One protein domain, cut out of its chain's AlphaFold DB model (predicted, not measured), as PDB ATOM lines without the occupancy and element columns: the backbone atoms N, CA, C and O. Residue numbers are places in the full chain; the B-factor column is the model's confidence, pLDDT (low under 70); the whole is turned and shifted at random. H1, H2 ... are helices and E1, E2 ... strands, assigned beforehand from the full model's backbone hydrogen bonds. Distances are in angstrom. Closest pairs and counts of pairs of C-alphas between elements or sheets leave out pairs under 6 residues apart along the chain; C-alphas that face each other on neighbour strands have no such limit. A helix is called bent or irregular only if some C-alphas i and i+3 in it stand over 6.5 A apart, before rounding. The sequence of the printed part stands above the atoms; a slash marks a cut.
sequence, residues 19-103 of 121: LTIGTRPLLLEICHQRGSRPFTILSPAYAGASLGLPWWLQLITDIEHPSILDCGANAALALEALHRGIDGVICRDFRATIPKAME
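This is residues 19 to 103 of the 121 residues of an uncharacterized protein of Bombella sp. ESL0378 (UniProt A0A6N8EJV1). What shape do these atoms make? A small parallel sheet of three short strands, E1, E2 and E3 in that order, has H2 and H3 packed side by side over one face. H1 sits off the sheet at one end of the longest axis, and residues 97 to 103 stick out at the other as a free tail. What is it built of, and how large is it? The printed part has 85 residues, with three named helices and three named strands in the order H1, E1, H2, E2, H3, E3; the class is mixed, helices and strands. It is only just compact, close to loose, with a radius of gyration of the C-alphas of 14.2 A, and elongated, spanning 47 by 25 by 20 A.

What comes first? Residues 19 to 20 pair in parallel with residues 41 to 42 of the edge strand E1, residues 40 to 42. H1, residues 24 to 34, is not on the sheet; it is close to but not clearly touching H2, residues 47 to 60, the closest C-alphas being those of Arg 24 and Leu 59, 5.1 A apart. How do the strands pair? E1 is parallel to the inner strand E2, residues 67 to 70, with N 68 and O 41 within hydrogen-bond range at 2.8 A. E2 is parallel to the other edge strand E3, residues 88 to 90, with N 90 and O 69 at 2.9 A. Which helices are on the sheet? H2 and H3, residues 75 to 83, are on the same face, making two layers, helices on one face of a sheet. H2 is over E1 and E2 at a height of 8.6 A, and H3 is over E3 at 8.7 A, from a local plane fitted to just 6 C-alphas. E1, H2, E2 and E2, H3, E3 are strand-helix-strand units, two parallel neighbour strands with a helix between, each with a right-handed crossover. How do H2 and H3 stand? H2 touches H3 with residues 48 to 53 alone, the closest C-alphas being those of Leu 53 and Ala 81, 6.5 A apart, at a shallow tilt of 12 degrees, the same way. Every O i to N i+4 pair is within hydrogen-bond range in H1 and H3, and 6 of 10 in H2.

Where do the helices lie? H1 begins at C-alpha 24, (3.823, 5.441, 9.961), and is 15.4 A long; H2 is 13.5 A and H3 12.4 A. H2 is irregular, with C-alphas 50 and 53 9.5 A apart, and its line is a rough one. And the strands? E1 is 6.4 A long, E2 10.0 A, and E3 7.1 A, ending at C-alpha 90, (7.086, 13.819, -8.193).

How far does it reach? The two C-alphas farthest apart, those of His 32 and Lys 100, are 46.9 A apart. Is it continuous and sure? The printed part has no cut; the link H2 to E2 is short, and the other links between named elements are tight. Residues 91 to 103 hold no named element, and residues 94 to 103 have pLDDT under 70, against a mean of 90.2 for the printed part.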
ATOM      1  N   LEU A  19      12.603   3.680  -0.420       95.19
ATOM      2  CA  LEU A  19      11.620   2.791   0.190       95.19
ATOM      3  C   LEU A  19      10.241   3.431   0.092       95.19
ATOM      4  O   LEU A  19      10.050   4.560   0.540       95.19
ATOM      5  N   THR A  20       9.293   2.709  -0.503       97.06
ATOM      6  CA  THR A  20       7.910   3.176  -0.620       97.06
ATOM      7  C   THR A  20       7.173   2.952   0.694       97.06
ATOM      8  O   THR A  20       7.017   1.811   1.126       97.06
ATOM      9  N   ILE A  21       6.694   4.027   1.318       97.06
ATOM     10  CA  ILE A  21       6.105   4.012   2.659       97.06
ATOM     11  C   ILE A  21       4.704   4.614   2.627       97.06
ATOM     12  O   ILE A  21       4.536   5.800   2.365       97.06
ATOM     13  N   GLY A  22       3.693   3.797   2.928       94.38
ATOM     14  CA  GLY A  22       2.295   4.239   3.014       94.38
ATOM     15  C   GLY A  22       1.768   4.432   4.438       94.38
ATOM     16  O   GLY A  22       0.681   4.973   4.611       94.38
ATOM     17  N   THR A  23       2.495   3.982   5.467       96.31
ATOM     18  CA  THR A  23       2.035   4.053   6.862       96.31
ATOM     19  C   THR A  23       3.177   4.383   7.821       96.31
ATOM     20  O   THR A  23       4.327   3.999   7.603       96.31
ATOM     21  N   ARG A  24       2.851   5.073   8.921       96.38
ATOM     22  CA  ARG A  24       3.823   5.441   9.961       96.38
ATOM     23  C   ARG A  24       4.408   4.232  10.714       96.38
ATOM     24  O   ARG A  24       5.620   4.221  10.898       96.38
ATOM     25  N   PRO A  25       3.638   3.190  11.098       97.12
ATOM     26  CA  PRO A  25       4.217   2.016  11.757       97.12
ATOM     27  C   PRO A  25       5.287   1.315  10.912       97.12
ATOM     28  O   PRO A  25       6.331   0.943  11.434       97.12
ATOM     29  N   LEU A  26       5.068   1.207   9.595       95.88
ATOM     30  CA  LEU A  26       6.056   0.638   8.676       95.88
ATOM     31  C   LEU A  26       7.331   1.489   8.609       95.88
ATOM     32  O   LEU A  26       8.429   0.939   8.578       95.88
ATOM     33  N   LEU A  27       7.192   2.819   8.599       96.62
ATOM     34  CA  LEU A  27       8.340   3.724   8.605       96.62
ATOM     35  C   LEU A  27       9.207   3.524   9.848       96.62
ATOM     36  O   LEU A  27      10.418   3.367   9.732       96.62
ATOM     37  N   LEU A  28       8.577   3.501  11.024       96.44
ATOM     38  CA  LEU A  28       9.275   3.337  12.297       96.44
ATOM     39  C   LEU A  28       9.991   1.985  12.377       96.44
ATOM     40  O   LEU A  28      11.146   1.940  12.795       96.44
ATOM     41  N   GLU A  29       9.346   0.912  11.916       96.31
ATOM     42  CA  GLU A  29       9.961  -0.416  11.856       96.31
ATOM     43  C   GLU A  29      11.206  -0.419  10.957       96.31
ATOM     44  O   GLU A  29      12.259  -0.926  11.338       96.31
ATOM     45  N   ILE A  30      11.129   0.212   9.785       94.69
ATOM     46  CA  ILE A  30      12.266   0.319   8.865       94.69
ATOM     47  C   ILE A  30      13.399   1.155   9.467       94.69
ATOM     48  O   ILE A  30      14.559   0.750   9.364       94.69
ATOM     49  N   CYS A  31      13.095   2.290  10.103       94.19
ATOM     50  CA  CYS A  31      14.099   3.104  10.791       94.19
ATOM     51  C   CYS A  31      14.805   2.292  11.886       94.19
ATOM     52  O   CYS A  31      16.033   2.294  11.964       94.19
ATOM     53  N   HIS A  32      14.045   1.531  12.679       94.25
ATOM     54  CA  HIS A  32      14.588   0.661  13.719       94.25
ATOM     55  C   HIS A  32      15.494  -0.437  13.137       94.25
ATOM     56  O   HIS A  32      16.626  -0.611  13.585       94.25
ATOM     57  N   GLN A  33      15.046  -1.136  12.090       93.00
ATOM     58  CA  GLN A  33      15.809  -2.217  11.459       93.00
ATOM     59  C   GLN A  33      17.075  -1.735  10.740       93.00
ATOM     60  O   GLN A  33      18.084  -2.443  10.708       93.00
ATOM     61  N   ARG A  34      17.034  -0.556  10.109       89.88
ATOM     62  CA  ARG A  34      18.162  -0.030   9.320       89.88
ATOM     63  C   ARG A  34      19.149   0.780  10.159       89.88
ATOM     64  O   ARG A  34      20.287   0.958   9.711       89.88
ATOM     65  N   GLY A  35      18.754   1.231  11.348       86.81
ATOM     66  CA  GLY A  35      19.571   2.085  12.203       86.81
ATOM     67  C   GLY A  35      19.998   3.352  11.462       86.81
ATOM     68  O   GLY A  35      19.189   4.002  10.810       86.81
ATOM     69  N   SER A  36      21.293   3.673  11.489       85.00
ATOM     70  CA  SER A  36      21.851   4.865  10.829       85.00
ATOM     71  C   SER A  36      22.086   4.720   9.321       85.00
ATOM     72  O   SER A  36      22.629   5.627   8.687       85.00
ATOM     73  N   ARG A  37      21.732   3.580   8.708       89.62
ATOM     74  CA  ARG A  37      21.972   3.373   7.274       89.62
ATOM     75  C   ARG A  37      21.078   4.306   6.458       89.62
ATOM     76  O   ARG A  37      19.858   4.245   6.601       89.62
ATOM     77  N   PRO A  38      21.638   5.092   5.527       89.25
ATOM     78  CA  PRO A  38      20.859   6.086   4.809       89.25
ATOM     79  C   PRO A  38      19.867   5.431   3.829       89.25
ATOM     80  O   PRO A  38      20.105   4.339   3.292       89.25
ATOM     81  N   PHE A  39      18.714   6.071   3.646       92.75
ATOM     82  CA  PHE A  39      17.708   5.782   2.619       92.75
ATOM     83  C   PHE A  39      16.841   7.010   2.384       92.75
ATOM     84  O   PHE A  39      16.858   7.951   3.174       92.75
ATOM     85  N   THR A  40      16.080   6.965   1.298       95.12
ATOM     86  CA  THR A  40      15.074   7.972   0.974       95.12
ATOM     87  C   THR A  40      13.683   7.384   1.135       95.12
ATOM     88  O   THR A  40      13.402   6.278   0.660       95.12
ATOM     89  N   ILE A  41      12.803   8.138   1.780       97.00
ATOM     90  CA  ILE A  41      11.395   7.796   1.944       97.00
ATOM     91  C   ILE A  41      10.645   8.260   0.698       97.00
ATOM     92  O   ILE A  41      10.768   9.408   0.285       97.00
ATOM     93  N   LEU A  42       9.853   7.383   0.095       97.62
ATOM     94  CA  LEU A  42       9.048   7.686  -1.083       97.62
ATOM     95  C   LEU A  42       7.580   7.381  -0.783       97.62
ATOM     96  O   LEU A  42       7.262   6.314  -0.259       97.62
ATOM     97  N   SER A  43       6.665   8.292  -1.102       97.94
ATOM     98  CA  SER A  43       5.237   7.995  -0.966       97.94
ATOM     99  C   SER A  43       4.786   6.956  -2.007       97.94
ATOM    100  O   SER A  43       5.410   6.828  -3.064       97.94
ATOM    101  N   PRO A  44       3.660   6.249  -1.797       97.25
ATOM    102  CA  PRO A  44       3.007   5.515  -2.874       97.25
ATOM    103  C   PRO A  44       2.688   6.443  -4.050       97.25
ATOM    104  O   PRO A  44       2.571   7.664  -3.886       97.25
ATOM    105  N   ALA A  45       2.530   5.861  -5.237       95.06
ATOM    106  CA  ALA A  45       2.215   6.628  -6.434       95.06
ATOM    107  C   ALA A  45       0.931   7.450  -6.234       95.06
ATOM    108  O   ALA A  45      -0.069   6.928  -5.743       95.06
ATOM    109  N   TYR A  46       0.965   8.722  -6.636       94.75
ATOM    110  CA  TYR A  46      -0.148   9.677  -6.547       94.75
ATOM    111  C   TYR A  46      -0.640  10.001  -5.124       94.75
ATOM    112  O   TYR A  46      -1.640  10.707  -4.980       94.75
ATOM    113  N   ALA A  47       0.038   9.533  -4.069       96.81
ATOM    114  CA  ALA A  47      -0.457   9.646  -2.697       96.81
ATOM    115  C   ALA A  47      -0.691  11.095  -2.249       96.81
ATOM    116  O   ALA A  47      -1.661  11.358  -1.546       96.81
ATOM    117  N   GLY A  48       0.123  12.051  -2.694       96.69
ATOM    118  CA  GLY A  48      -0.100  13.467  -2.415       96.69
ATOM    119  C   GLY A  48      -1.429  13.965  -2.981       96.69
ATOM    120  O   GLY A  48      -2.168  14.651  -2.282       96.69
ATOM    121  N   ALA A  49      -1.778  13.581  -4.210       93.81
ATOM    122  CA  ALA A  49      -3.053  13.968  -4.813       93.81
ATOM    123  C   ALA A  49      -4.257  13.275  -4.150       93.81
ATOM    124  O   ALA A  49      -5.339  13.854  -4.101       93.81
ATOM    125  N   SER A  50      -4.080  12.048  -3.650       95.75
ATOM    126  CA  SER A  50      -5.161  11.259  -3.044       95.75
ATOM    127  C   SER A  50      -5.376  11.534  -1.553       95.75
ATOM    128  O   SER A  50      -6.511  11.496  -1.091       95.75
ATOM    129  N   LEU A  51      -4.302  11.770  -0.797       97.12
ATOM    130  CA  LEU A  51      -4.308  11.850   0.671       97.12
ATOM    131  C   LEU A  51      -3.888  13.231   1.196       97.12
ATOM    132  O   LEU A  51      -4.127  13.548   2.360       97.12
ATOM    133  N   GLY A  52      -3.295  14.067   0.343       96.31
ATOM    134  CA  GLY A  52      -2.888  15.426   0.676       96.31
ATOM    135  C   GLY A  52      -1.531  15.530   1.374       96.31
ATOM    136  O   GLY A  52      -0.981  14.571   1.920       96.31
ATOM    137  N   LEU A  53      -0.996  16.753   1.381       97.00
ATOM    138  CA  LEU A  53       0.247  17.096   2.073       97.00
ATOM    139  C   LEU A  53       0.178  16.914   3.607       97.00
ATOM    140  O   LEU A  53       1.156  16.413   4.161       97.00
ATOM    141  N   PRO A  54      -0.928  17.241   4.317       97.44
ATOM    142  CA  PRO A  54      -0.998  17.044   5.768       97.44
ATOM    143  C   PRO A  54      -0.779  15.590   6.200       97.44
ATOM    144  O   PRO A  54      -0.062  15.341   7.167       97.44
ATOM    145  N   TRP A  55      -1.338  14.635   5.448       97.25
ATOM    146  CA  TRP A  55      -1.114  13.209   5.682       97.25
ATOM    147  C   TRP A  55       0.369  12.849   5.557       97.25
ATOM    148  O   TRP A  55       0.914  12.160   6.420       97.25
ATOM    149  N   TRP A  56       1.038  13.345   4.512       98.06
ATOM    150  CA  TRP A  56       2.453  13.055   4.297       98.06
ATOM    151  C   TRP A  56       3.328  13.632   5.406       98.06
ATOM    152  O   TRP A  56       4.147  12.912   5.971       98.06
ATOM    153  N   LEU A  57       3.103  14.898   5.769       96.88
ATOM    154  CA  LEU A  57       3.826  15.567   6.850       96.88
ATOM    155  C   LEU A  57       3.690  14.803   8.168       96.88
ATOM    156  O   LEU A  57       4.693  14.578   8.841       96.88
ATOM    157  N   GLN A  58       2.481  14.341   8.502       96.75
ATOM    158  CA  GLN A  58       2.236  13.521   9.689       96.75
ATOM    159  C   GLN A  58       2.969  12.172   9.624       96.75
ATOM    160  O   GLN A  58       3.476  11.678  10.634       96.75
ATOM    161  N   LEU A  59       3.033  11.553   8.444       97.25
ATOM    162  CA  LEU A  59       3.713  10.276   8.257       97.25
ATOM    163  C   LEU A  59       5.212  10.407   8.551       97.25
ATOM    164  O   LEU A  59       5.738   9.570   9.284       97.25
ATOM    165  N   ILE A  60       5.863  11.457   8.045       96.62
ATOM    166  CA  ILE A  60       7.320  11.661   8.146       96.62
ATOM    167  C   ILE A  60       7.765  12.514   9.343       96.62
ATOM    168  O   ILE A  60       8.957  12.756   9.497       96.62
ATOM    169  N   THR A  61       6.841  12.986  10.188       95.75
ATOM    170  CA  THR A  61       7.188  13.828  11.349       95.75
ATOM    171  C   THR A  61       8.232  13.132  12.229       95.75
ATOM    172  O   THR A  61       8.064  11.946  12.536       95.75
ATOM    173  N   ASP A  62       9.261  13.877  12.639       94.00
ATOM    174  CA  ASP A  62      10.401  13.439  13.465       94.00
ATOM    175  C   ASP A  62      11.326  12.396  12.813       94.00
ATOM    176  O   ASP A  62      12.060  11.691  13.503       94.00
ATOM    177  N   ILE A  63      11.299  12.277  11.484       94.06
ATOM    178  CA  ILE A  63      12.180  11.376  10.741       94.06
ATOM    179  C   ILE A  63      13.255  12.185  10.015       94.06
ATOM    180  O   ILE A  63      12.951  13.036   9.188       94.06
ATOM    181  N   GLU A  64      14.524  11.882  10.288       90.31
ATOM    182  CA  GLU A  64      15.688  12.608   9.749       90.31
ATOM    183  C   GLU A  64      16.157  12.096   8.370       90.31
ATOM    184  O   GLU A  64      17.284  12.345   7.939       90.31
ATOM    185  N   HIS A  65      15.307  11.349   7.665       92.06
ATOM    186  CA  HIS A  65      15.597  10.851   6.321       92.06
ATOM    187  C   HIS A  65      14.899  11.706   5.264       92.06
ATOM    188  O   HIS A  65      13.736  12.067   5.457       92.06
ATOM    189  N   PRO A  66      15.556  11.970   4.120       93.94
ATOM    190  CA  PRO A  66      14.947  12.754   3.062       93.94
ATOM    191  C   PRO A  66      13.703  12.053   2.520       93.94
ATOM    192  O   PRO A  66      13.646  10.819   2.417       93.94
ATOM    193  N   SER A  67      12.710  12.849   2.143       95.94
ATOM    194  CA  SER A  67      11.399  12.374   1.723       95.94
ATOM    195  C   SER A  67      10.996  12.909   0.349       95.94
ATOM    196  O   SER A  67      11.270  14.050  -0.018       95.94
ATOM    197  N   ILE A  68      10.323  12.059  -0.424       97.38
ATOM    198  CA  ILE A  68       9.763  12.397  -1.729       97.38
ATOM    199  C   ILE A  68       8.257  12.151  -1.711       97.38
ATOM    200  O   ILE A  68       7.815  11.016  -1.505       97.38
ATOM    201  N   LEU A  69       7.475  13.201  -1.979       97.75
ATOM    202  CA  LEU A  69       6.023  13.108  -2.129       97.75
ATOM    203  C   LEU A  69       5.624  13.047  -3.604       97.75
ATOM    204  O   LEU A  69       5.936  13.929  -4.400       97.75
ATOM    205  N   ASP A  70       4.872  12.021  -3.973       97.12
ATOM    206  CA  ASP A  70       4.257  11.917  -5.285       97.12
ATOM    207  C   ASP A  70       2.926  12.680  -5.332       97.12
ATOM    208  O   ASP A  70       1.901  12.227  -4.821       97.12
ATOM    209  N   CYS A  71       2.943  13.845  -5.976       96.69
ATOM    210  CA  CYS A  71       1.821  14.772  -6.104       96.69
ATOM    211  C   CYS A  71       0.933  14.494  -7.330       96.69
ATOM    212  O   CYS A  71       0.015  15.269  -7.609       96.69
ATOM    213  N   GLY A  72       1.176  13.414  -8.084       92.25
ATOM    214  CA  GLY A  72       0.427  13.130  -9.308       92.25
ATOM    215  C   GLY A  72       0.504  14.283 -10.313       92.25
ATOM    216  O   GLY A  72       1.579  14.815 -10.546       92.25
ATOM    217  N   ALA A  73      -0.626  14.684 -10.900       90.56
ATOM    218  CA  ALA A  73      -0.696  15.818 -11.834       90.56
ATOM    219  C   ALA A  73      -0.928  17.183 -11.151       90.56
ATOM    220  O   ALA A  73      -1.204  18.172 -11.827       90.56
ATOM    221  N   ASN A  74      -0.860  17.256  -9.817       90.94
ATOM    222  CA  ASN A  74      -1.164  18.476  -9.075       90.94
ATOM    223  C   ASN A  74       0.105  19.315  -8.834       90.94
ATOM    224  O   ASN A  74       0.773  19.184  -7.807       90.94
ATOM    225  N   ALA A  75       0.417  20.202  -9.781       91.06
ATOM    226  CA  ALA A  75       1.586  21.082  -9.704       91.06
ATOM    227  C   ALA A  75       1.522  22.083  -8.536       91.06
ATOM    228  O   ALA A  75       2.551  22.391  -7.940       91.06
ATOM    229  N   ALA A  76       0.323  22.559  -8.176       91.44
ATOM    230  CA  ALA A  76       0.148  23.466  -7.041       91.44
ATOM    231  C   ALA A  76       0.524  22.775  -5.721       91.44
ATOM    232  O   ALA A  76       1.277  23.333  -4.928       91.44
ATOM    233  N   LEU A  77       0.081  21.528  -5.536       95.06
ATOM    234  CA  LEU A  77       0.457  20.706  -4.386       95.06
ATOM    235  C   LEU A  77       1.960  20.408  -4.358       95.06
ATOM    236  O   LEU A  77       2.569  20.438  -3.295       95.06
ATOM    237  N   ALA A  78       2.562  20.116  -5.515       93.88
ATOM    238  CA  ALA A  78       3.998  19.874  -5.613       93.88
ATOM    239  C   ALA A  78       4.806  21.104  -5.171       93.88
ATOM    240  O   ALA A  78       5.749  20.981  -4.392       93.88
ATOM    241  N   LEU A  79       4.397  22.296  -5.613       93.44
ATOM    242  CA  LEU A  79       5.014  23.552  -5.195       93.44
ATOM    243  C   LEU A  79       4.807  23.820  -3.697       93.44
ATOM    244  O   LEU A  79       5.751  24.195  -3.006       93.44
ATOM    245  N   GLU A  80       3.599  23.591  -3.178       95.38
ATOM    246  CA  GLU A  80       3.311  23.724  -1.748       95.38
ATOM    247  C   GLU A  80       4.176  22.776  -0.906       95.38
ATOM    248  O   GLU A  80       4.762  23.201   0.086       95.38
ATOM    249  N   ALA A  81       4.309  21.512  -1.313       95.12
ATOM    250  CA  ALA A  81       5.129  20.525  -0.619       95.12
ATOM    251  C   ALA A  81       6.601  20.963  -0.532       95.12
ATOM    252  O   ALA A  81       7.190  20.893   0.547       95.12
ATOM    253  N   LEU A  82       7.165  21.495  -1.622       92.00
ATOM    254  CA  LEU A  82       8.519  22.060  -1.622       92.00
ATOM    255  C   LEU A  82       8.632  23.271  -0.683       92.00
ATOM    256  O   LEU A  82       9.559  23.341   0.119       92.00
ATOM    257  N   HIS A  83       7.668  24.200  -0.711       92.44
ATOM    258  CA  HIS A  83       7.650  25.346   0.212       92.44
ATOM    259  C   HIS A  83       7.525  24.937   1.685       92.44
ATOM    260  O   HIS A  83       7.991  25.654   2.568       92.44
ATOM    261  N   ARG A  84       6.900  23.790   1.963       90.75
ATOM    262  CA  ARG A  84       6.753  23.224   3.310       90.75
ATOM    263  C   ARG A  84       7.944  22.365   3.740       90.75
ATOM    264  O   ARG A  84       7.894  21.800   4.829       90.75
ATOM    265  N   GLY A  85       9.004  22.312   2.931       89.50
ATOM    266  CA  GLY A  85      10.272  21.677   3.281       89.50
ATOM    267  C   GLY A  85      10.362  20.189   2.954       89.50
ATOM    268  O   GLY A  85      11.256  19.531   3.470       89.50
ATOM    269  N   ILE A  86       9.472  19.642   2.117       94.69
ATOM    270  CA  ILE A  86       9.667  18.288   1.580       94.69
ATOM    271  C   ILE A  86      10.873  18.304   0.632       94.69
ATOM    272  O   ILE A  86      10.935  19.137  -0.272       94.69
ATOM    273  N   ASP A  87      11.806  17.368   0.813       93.50
ATOM    274  CA  ASP A  87      13.087  17.354   0.096       93.50
ATOM    275  C   ASP A  87      12.923  17.179  -1.419       93.50
ATOM    276  O   ASP A  87      13.714  17.706  -2.207       93.50
ATOM    277  N   GLY A  88      11.901  16.431  -1.848       93.12
ATOM    278  CA  GLY A  88      11.594  16.225  -3.259       93.12
ATOM    279  C   GLY A  88      10.127  15.930  -3.547       93.12
ATOM    280  O   GLY A  88       9.365  15.467  -2.701       93.12
ATOM    281  N   VAL A  89       9.720  16.160  -4.792       95.19
ATOM    282  CA  VAL A  89       8.360  15.865  -5.254       95.19
ATOM    283  C   VAL A  89       8.381  15.179  -6.609       95.19
ATOM    284  O   VAL A  89       9.261  15.426  -7.434       95.19
ATOM    285  N   ILE A  90       7.382  14.334  -6.857       93.75
ATOM    286  CA  ILE A  90       7.086  13.819  -8.193       93.75
ATOM    287  C   ILE A  90       5.797  14.477  -8.665       93.75
ATOM    288  O   ILE A  90       4.750  14.315  -8.045       93.75
ATOM    289  N   CYS A  91       5.868  15.196  -9.783       92.06
ATOM    290  CA  CYS A  91       4.706  15.762 -10.454       92.06
ATOM    291  C   CYS A  91       4.719  15.329 -11.923       92.06
ATOM    292  O   CYS A  91       5.699  15.544 -12.634       92.06
ATOM    293  N   ARG A  92       3.642  14.684 -12.365       85.25
ATOM    294  CA  ARG A  92       3.450  14.147 -13.713       85.25
ATOM    295  C   ARG A  92       2.252  14.832 -14.345       85.25
ATOM    296  O   ARG A  92       1.115  14.473 -14.052       85.25
ATOM    297  N   ASP A  93       2.497  15.780 -15.233       76.38
ATOM    298  CA  ASP A  93       1.453  16.269 -16.125       76.38
ATOM    299  C   ASP A  93       1.442  15.392 -17.387       76.38
ATOM    300  O   ASP A  93       2.414  15.335 -18.132       76.38
ATOM    301  N   PHE A  94       0.345  14.671 -17.620       66.12
ATOM    302  CA  PHE A  94       0.168  13.815 -18.801       66.12
ATOM    303  C   PHE A  94       0.026  14.617 -20.102       66.12
ATOM    304  O   PHE A  94       0.111  14.051 -21.189       66.12
ATOM    305  N   ARG A  95      -0.193  15.933 -19.996       66.31
ATOM    306  CA  ARG A  95      -0.183  16.888 -21.108       66.31
ATOM    307  C   ARG A  95       1.145  17.613 -21.233       66.31
ATOM    308  O   ARG A  95       1.304  18.366 -22.196       66.31
ATOM    309  N   ALA A  96       2.083  17.404 -20.304       65.38
ATOM    310  CA  ALA A  96       3.428  17.920 -20.464       65.38
ATOM    311  C   ALA A  96       4.040  17.244 -21.684       65.38
ATOM    312  O   ALA A  96       4.521  16.112 -21.655       65.38
ATOM    313  N   THR A  97       3.991  17.969 -22.790       60.97
ATOM    314  CA  THR A  97       4.870  17.701 -23.907       60.97
ATOM    315  C   THR A  97       6.259  18.081 -23.443       60.97
ATOM    316  O   THR A  97       6.465  19.126 -22.821       60.97
ATOM    317  N   ILE A  98       7.223  17.210 -23.716       59.88
ATOM    318  CA  ILE A  98       8.619  17.609 -23.628       59.88
ATOM    319  C   ILE A  98       8.733  18.800 -24.584       59.88
ATOM    320  O   ILE A  98       8.397  18.638 -25.761       59.88
ATOM    321  N   PRO A  99       9.122  20.001 -24.118       64.38
ATOM    322  CA  PRO A  99       9.297  21.125 -25.027       64.38
ATOM    323  C   PRO A  99      10.186  20.673 -26.185       64.38
ATOM    324  O   PRO A  99      11.147  19.954 -25.935       64.38
ATOM    325  N   LYS A 100       9.925  21.078 -27.433       64.75
ATOM    326  CA  LYS A 100      10.745  20.635 -28.586       64.75
ATOM    327  C   LYS A 100      12.250  20.851 -28.372       64.75
ATOM    328  O   LYS A 100      13.063  20.035 -28.777       64.75
ATOM    329  N   ALA A 101      12.624  21.911 -27.651       60.59
ATOM    330  CA  ALA A 101      14.006  22.197 -27.246       60.59
ATOM    331  C   ALA A 101      14.621  21.168 -26.265       60.59
ATOM    332  O   ALA A 101      15.819  21.200 -25.979       60.59
ATOM    333  N   MET A 102      13.793  20.291 -25.705       52.69
ATOM    334  CA  MET A 102      14.125  19.211 -24.785       52.69
ATOM    335  C   MET A 102      13.822  17.819 -25.367       52.69
ATOM    336  O   MET A 102      14.190  16.823 -24.740       52.69
ATOM    337  N   GLU A 103      13.207  17.711 -26.552       48.84
ATOM    338  CA  GLU A 103      13.102  16.443 -27.286       48.84
ATOM    339  C   GLU A 103      14.526  15.966 -27.626       48.84
ATOM    340  O   GLU A 103      15.334  16.710 -28.173       48.84
TER     341      GLU A 103